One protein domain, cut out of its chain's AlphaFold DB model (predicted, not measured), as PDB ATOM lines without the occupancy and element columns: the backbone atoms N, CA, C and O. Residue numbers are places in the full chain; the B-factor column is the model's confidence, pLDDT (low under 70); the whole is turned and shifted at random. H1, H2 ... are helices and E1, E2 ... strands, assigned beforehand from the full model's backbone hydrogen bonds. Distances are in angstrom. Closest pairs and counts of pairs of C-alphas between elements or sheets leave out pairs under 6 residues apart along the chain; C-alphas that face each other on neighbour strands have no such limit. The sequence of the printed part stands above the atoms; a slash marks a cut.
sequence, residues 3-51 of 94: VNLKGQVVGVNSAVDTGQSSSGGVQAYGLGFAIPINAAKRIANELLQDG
ATOM      1  N   VAL A   3     111.621  89.612  85.330       97.12
ATOM      2  CA  VAL A   3     111.942  88.773  86.497       97.12
ATOM      3  C   VAL A   3     111.889  89.564  87.801       97.12
ATOM      4  O   VAL A   3     112.137  90.766  87.812       97.12
ATOM      5  N   ASN A   4     111.563  88.888  88.905       96.38
ATOM      6  CA  ASN A   4     111.681  89.459  90.249       96.38
ATOM      7  C   ASN A   4     113.103  89.278  90.822       96.38
ATOM      8  O   ASN A   4     113.945  88.607  90.228       96.38
ATOM      9  N   LEU A   5     113.358  89.821  92.019       97.81
ATOM     10  CA  LEU A   5     114.662  89.729  92.703       97.81
ATOM     11  C   LEU A   5     115.113  88.291  93.023       97.81
ATOM     12  O   LEU A   5     116.284  88.064  93.300       97.81
ATOM     13  N   LYS A   6     114.200  87.314  92.979       97.88
ATOM     14  CA  LYS A   6     114.499  85.886  93.162       97.88
ATOM     15  C   LYS A   6     114.779  85.171  91.832       97.88
ATOM     16  O   LYS A   6     114.871  83.948  91.814       97.88
ATOM     17  N   GLY A   7     114.850  85.900  90.715       96.69
ATOM     18  CA  GLY A   7     115.068  85.345  89.377       96.69
ATOM     19  C   GLY A   7     113.851  84.632  88.779       96.69
ATOM     20  O   GLY A   7     113.967  83.971  87.750       96.69
ATOM     21  N   GLN A   8     112.671  84.746  89.394       97.31
ATOM     22  CA  GLN A   8     111.456  84.112  88.882       97.31
ATOM     23  C   GLN A   8     110.838  84.983  87.789       97.31
ATOM     24  O   GLN A   8     110.720  86.197  87.961       97.31
ATOM     25  N   VAL A   9     110.396  84.371  86.686       96.69
ATOM     26  CA  VAL A   9     109.685  85.085  85.615       96.69
ATOM     27  C   VAL A   9     108.326  85.558  86.126       96.69
ATOM     28  O   VAL A   9     107.505  84.746  86.546       96.69
ATOM     29  N   VAL A  10     108.086  86.866  86.056       96.81
ATOM     30  CA  VAL A  10     106.839  87.524  86.480       96.81
ATOM     31  C   VAL A  10     106.054  88.133  85.319       96.81
ATOM     32  O   VAL A  10     104.863  88.404  85.468       96.81
ATOM     33  N   GLY A  11     106.659  88.264  84.135       96.25
ATOM     34  CA  GLY A  11     105.942  88.718  82.947       96.25
ATOM     35  C   GLY A  11     106.723  88.611  81.640       96.25
ATOM     36  O   GLY A  11     107.905  88.253  81.610       96.25
ATOM     37  N   VAL A  12     106.036  88.943  80.550       95.81
ATOM     38  CA  VAL A  12     106.589  89.070  79.198       95.81
ATOM     39  C   VAL A  12     106.480  90.534  78.786       95.81
ATOM     40  O   VAL A  12     105.375  91.064  78.722       95.81
ATOM     41  N   ASN A  13     107.613  91.192  78.534       92.88
ATOM     42  CA  ASN A  13     107.637  92.594  78.106       92.88
ATOM     43  C   ASN A  13     106.863  92.740  76.791       92.88
ATOM     44  O   ASN A  13     107.150  92.006  75.844       92.88
ATOM     45  N   SER A  14     105.887  93.649  76.748       88.19
ATOM     46  CA  SER A  14     104.937  93.738  75.632       88.19
ATOM     47  C   SER A  14     104.866  95.112  74.979       88.19
ATOM     48  O   SER A  14     104.660  95.187  73.774       88.19
ATOM     49  N   ALA A  15     105.014  96.194  75.746       81.50
ATOM     50  CA  ALA A  15     104.919  97.552  75.219       81.50
ATOM     51  C   ALA A  15     105.704  98.543  76.081       81.50
ATOM     52  O   ALA A  15     106.009  98.277  77.243       81.50
ATOM     53  N   VAL A  16     105.999  99.702  75.506       75.19
ATOM     54  CA  VAL A  16     106.564 100.865  76.193       75.19
ATOM     55  C   VAL A  16     105.700 102.059  75.819       75.19
ATOM     56  O   VAL A  16     105.357 102.203  74.645       75.19
ATOM     57  N   ASP A  17     105.353 102.901  76.791       70.12
ATOM     58  CA  ASP A  17     104.789 104.211  76.472       70.12
ATOM     59  C   ASP A  17     105.922 105.134  76.024       70.12
ATOM     60  O   ASP A  17     106.803 105.514  76.806       70.12
ATOM     61  N   THR A  18     105.934 105.445  74.734       65.88
ATOM     62  CA  THR A  18     106.910 106.353  74.130       65.88
ATOM     63  C   THR A  18     106.416 107.792  74.059       65.88
ATOM     64  O   THR A  18     107.139 108.614  73.498       65.88
ATOM     65  N   GLY A  19     105.199 108.063  74.564       62.03
ATOM     66  CA  GLY A  19     104.423 109.304  74.468       62.03
ATOM     67  C   GLY A  19     104.349 109.932  73.073       62.03
ATOM     68  O   GLY A  19     104.973 109.500  72.105       62.03
ATOM     69  N   GLN A  20     103.528 110.974  72.942       57.38
ATOM     70  CA  GLN A  20     103.489 111.790  71.732       57.38
ATOM     71  C   GLN A  20     104.547 112.888  71.846       57.38
ATOM     72  O   GLN A  20     104.289 113.962  72.383       57.38
ATOM     73  N   SER A  21     105.753 112.630  71.339       53.25
ATOM     74  CA  SER A  21     106.722 113.706  71.125       53.25
ATOM     75  C   SER A  21     106.246 114.566  69.953       53.25
ATOM     76  O   SER A  21     106.449 114.225  68.789       53.25
ATOM     77  N   SER A  22     105.592 115.691  70.249       55.59
ATOM     78  CA  SER A  22     105.261 116.735  69.269       55.59
ATOM     79  C   SER A  22     106.501 117.478  68.748       55.59
ATOM     80  O   SER A  22     106.387 118.330  67.870       55.59
ATOM     81  N   SER A  23     107.693 117.167  69.261       58.22
ATOM     82  CA  SER A  23     108.951 117.786  68.851       58.22
ATOM     83  C   SER A  23     110.142 116.875  69.168       58.22
ATOM     84  O   SER A  23     110.752 116.982  70.228       58.22
ATOM     85  N   GLY A  24     110.491 115.998  68.224       54.66
ATOM     86  CA  GLY A  24     111.825 115.394  68.127       54.66
ATOM     87  C   GLY A  24     112.147 114.281  69.131       54.66
ATOM     88  O   GLY A  24     112.733 114.525  70.178       54.66
ATOM     89  N   GLY A  25     111.869 113.033  68.740       55.88
ATOM     90  CA  GLY A  25     112.502 111.834  69.305       55.88
ATOM     91  C   GLY A  25     111.579 110.936  70.130       55.88
ATOM     92  O   GLY A  25     110.772 111.410  70.925       55.88
ATOM     93  N   VAL A  26     111.732 109.621  69.933       55.22
ATOM     94  CA  VAL A  26     111.098 108.566  70.737       55.22
ATOM     95  C   VAL A  26     111.739 108.596  72.126       55.22
ATOM     96  O   VAL A  26     112.879 108.166  72.285       55.22
ATOM     97  N   GLN A  27     111.035 109.118  73.128       54.44
ATOM     98  CA  GLN A  27     111.475 109.073  74.522       54.44
ATOM     99  C   GLN A  27     110.598 108.067  75.261       54.44
ATOM    100  O   GLN A  27     109.408 108.286  75.440       54.44
ATOM    101  N   ALA A  28     111.168 106.938  75.680       58.50
ATOM    102  CA  ALA A  28     110.486 106.060  76.624       58.50
ATOM    103  C   ALA A  28     110.380 106.804  77.963       58.50
ATOM    104  O   ALA A  28     111.407 107.087  78.579       58.50
ATOM    105  N   TYR A  29     109.170 107.101  78.438       61.81
ATOM    106  CA  TYR A  29     108.932 107.873  79.673       61.81
ATOM    107  C   TYR A  29     109.259 107.080  80.957       61.81
ATOM    108  O   TYR A  29     108.698 107.324  82.019       61.81
ATOM    109  N   GLY A  30     110.126 106.065  80.869       70.19
ATOM    110  CA  GLY A  30     110.395 105.119  81.954       70.19
ATOM    111  C   GLY A  30     109.236 104.160  82.255       70.19
ATOM    112  O   GLY A  30     109.330 103.382  83.201       70.19
ATOM    113  N   LEU A  31     108.163 104.178  81.456       82.00
ATOM    114  CA  LEU A  31     106.986 103.327  81.626       82.00
ATOM    115  C   LEU A  31     107.015 102.155  80.640       82.00
ATOM    116  O   LEU A  31     106.756 102.302  79.444       82.00
ATOM    117  N   GLY A  32     107.343 100.975  81.166       85.94
ATOM    118  CA  GLY A  32     107.273  99.705  80.451       85.94
ATOM    119  C   GLY A  32     106.092  98.867  80.927       85.94
ATOM    120  O   GLY A  32     105.809  98.797  82.123       85.94
ATOM    121  N   PHE A  33     105.433  98.189  79.995       91.62
ATOM    122  CA  PHE A  33     104.337  97.270  80.274       91.62
ATOM    123  C   PHE A  33     104.752  95.832  79.991       91.62
ATOM    124  O   PHE A  33     105.482  95.530  79.038       91.62
ATOM    125  N   ALA A  34     104.237  94.928  80.816       94.88
ATOM    126  CA  ALA A  34     104.420  93.502  80.647       94.88
ATOM    127  C   ALA A  34     103.091  92.767  80.810       94.88
ATOM    128  O   ALA A  34     102.279  93.098  81.676       94.88
ATOM    129  N   ILE A  35     102.912  91.718  80.012       95.75
ATOM    130  CA  ILE A  35     101.838  90.747  80.198       95.75
ATOM    131  C   ILE A  35     102.197  89.895  81.426       95.75
ATOM    132  O   ILE A  35     103.282  89.298  81.441       95.75
ATOM    133  N   PRO A  36     101.325  89.796  82.448       96.44
ATOM    134  CA  PRO A  36     101.591  88.990  83.636       96.44
ATOM    135  C   PRO A  36     101.841  87.519  83.293       96.44
ATOM    136  O   PRO A  36     101.138  86.936  82.463       96.44
ATOM    137  N   ILE A  37     102.800  86.882  83.975       97.44
ATOM    138  CA  ILE A  37     103.212  85.508  83.643       97.44
ATOM    139  C   ILE A  37     102.067  84.491  83.737       97.44
ATOM    140  O   ILE A  37     102.025  83.551  82.950       97.44
ATOM    141  N   ASN A  38     101.106  84.681  84.644       96.38
ATOM    142  CA  ASN A  38      99.960  83.773  84.770       96.38
ATOM    143  C   ASN A  38      99.036  83.841  83.542       96.38
ATOM    144  O   ASN A  38      98.574  82.804  83.071       96.38
ATOM    145  N   ALA A  39      98.825  85.036  82.978       94.81
ATOM    146  CA  ALA A  39      98.052  85.204  81.748       94.81
ATOM    147  C   ALA A  39      98.794  84.604  80.545       94.81
ATOM    148  O   ALA A  39      98.210  83.848  79.771       94.81
ATOM    149  N   ALA A  40     100.100  84.875  80.437       95.06
ATOM    150  CA  ALA A  40     100.939  84.325  79.377       95.06
ATOM    151  C   ALA A  40     100.983  82.787  79.412       95.06
ATOM    152  O   ALA A  40     100.864  82.152  78.371       95.06
ATOM    153  N   LYS A  41     101.088  82.182  80.604       96.12
ATOM    154  CA  LYS A  41     101.049  80.722  80.780       96.12
ATOM    155  C   LYS A  41      99.727  80.115  80.320       96.12
ATOM    156  O   LYS A  41      99.756  79.104  79.632       96.12
ATOM    157  N   ARG A  42      98.588  80.728  80.670       95.44
ATOM    158  CA  ARG A  42      97.265  80.257  80.227       95.44
ATOM    159  C   ARG A  42      97.196  80.201  78.701       95.44
ATOM    160  O   ARG A  42      96.890  79.158  78.142       95.44
ATOM    161  N   ILE A  43      97.568  81.302  78.049       95.25
ATOM    162  CA  ILE A  43      97.562  81.422  76.586       95.25
ATOM    163  C   ILE A  43      98.541  80.429  75.951       95.25
ATOM    164  O   ILE A  43      98.184  79.752  74.996       95.25
ATOM    165  N   ALA A  44      99.761  80.311  76.480       95.75
ATOM    166  CA  ALA A  44     100.753  79.374  75.959       95.75
ATOM    167  C   ALA A  44     100.278  77.917  76.053       95.75
ATOM    168  O   ALA A  44     100.487  77.153  75.118       95.75
ATOM    169  N   ASN A  45      99.612  77.546  77.149       97.00
ATOM    170  CA  ASN A  45      99.051  76.207  77.308       97.00
ATOM    171  C   ASN A  45      97.935  75.932  76.290       97.00
ATOM    172  O   ASN A  45      97.968  74.882  75.660       97.00
ATOM    173  N   GLU A  46      97.003  76.871  76.089       96.81
ATOM    174  CA  GLU A  46      95.942  76.749  75.071       96.81
ATOM    175  C   GLU A  46      96.543  76.615  73.659       96.81
ATOM    176  O   GLU A  46      96.180  75.722  72.900       96.81
ATOM    177  N   LEU A  47      97.559  77.419  73.328       96.44
ATOM    178  CA  LEU A  47      98.254  77.325  72.040       96.44
ATOM    179  C   LEU A  47      98.977  75.987  71.844       96.44
ATOM    180  O   LEU A  47      99.008  75.474  70.729       96.44
ATOM    181  N   LEU A  48      99.568  75.426  72.902       96.56
ATOM    182  CA  LEU A  48     100.243  74.127  72.841       96.56
ATOM    183  C   LEU A  48      99.261  72.960  72.703       96.56
ATOM    184  O   LEU A  48      99.593  71.976  72.050       96.56
ATOM    185  N   GLN A  49      98.093  73.047  73.343       97.06
ATOM    186  CA  GLN A  49      97.095  71.976  73.365       97.06
ATOM    187  C   GLN A  49      96.201  72.000  72.124       97.06
ATOM    188  O   GLN A  49      96.045  70.977  71.462       97.06
ATOM    189  N   ASP A  50      95.672  73.175  71.784       96.56
ATOM    190  CA  ASP A  50      94.589  73.331  70.811       96.56
ATOM    191  C   ASP A  50      95.029  74.080  69.541       96.56
ATOM    192  O   ASP A  50      94.259  74.233  68.589       96.56
ATOM    193  N   GLY A  51      96.260  74.603  69.512       96.81
ATOM    194  CA  GLY A  51      96.788  75.405  68.403       96.81
ATOM    195  C   GLY A  51      96.228  76.831  68.324       96.81
ATOM    196  O   GLY A  51      96.625  77.598  67.447       96.81
TER     197      GLY A  51
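This is residues 3 to 51 of the 94 residues of the protein "Peptidase S1" of Streptomyces sp. SID10244 (UniProt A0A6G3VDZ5). A long, flat two-stranded hairpin, E1 and E2, has loop residues 20 to 25 sticking out at one end and H1 following E2 at the other, with H1 residues 42 to 50 also sticking out. The printed part has 49 residues, in the order E1, E2, H1; the sheet E1 - E2 is antiparallel, and the class is mixed. It is extended, with a radius of gyration of the C-alphas of 15.5 A, and spans 47 by 31 by 10 A.

Start at E1, residues 9 to 16; its antiparallel neighbour is E2, residues 32 to 36, at 136 degrees between directions. Look for N 12 and O 35, 2.9 A apart, and N 33 and O 15, 2.8 A, within hydrogen-bond range. A tight link leads to H1, residues 37 to 50, where every O i to N i+4 pair is within range. The closest C-alphas of E1 and H1 are those of Gly 11 and Ile 37, 4.3 A apart.

Find C-alpha 9 at (109.685, 85.085, 85.615), where E1 begins its 18.6 A. E2 measures 12.5 A; H1 runs 19.7 A to C-alpha 50 at (94.589, 73.331, 70.811).

The C-alphas farthest apart, of Ser 23 and Gln 49, are 47.5 A apart. The printed part has no cut; the link from E1 to E2 is long, and its residues 18 to 29 have pLDDT under 70.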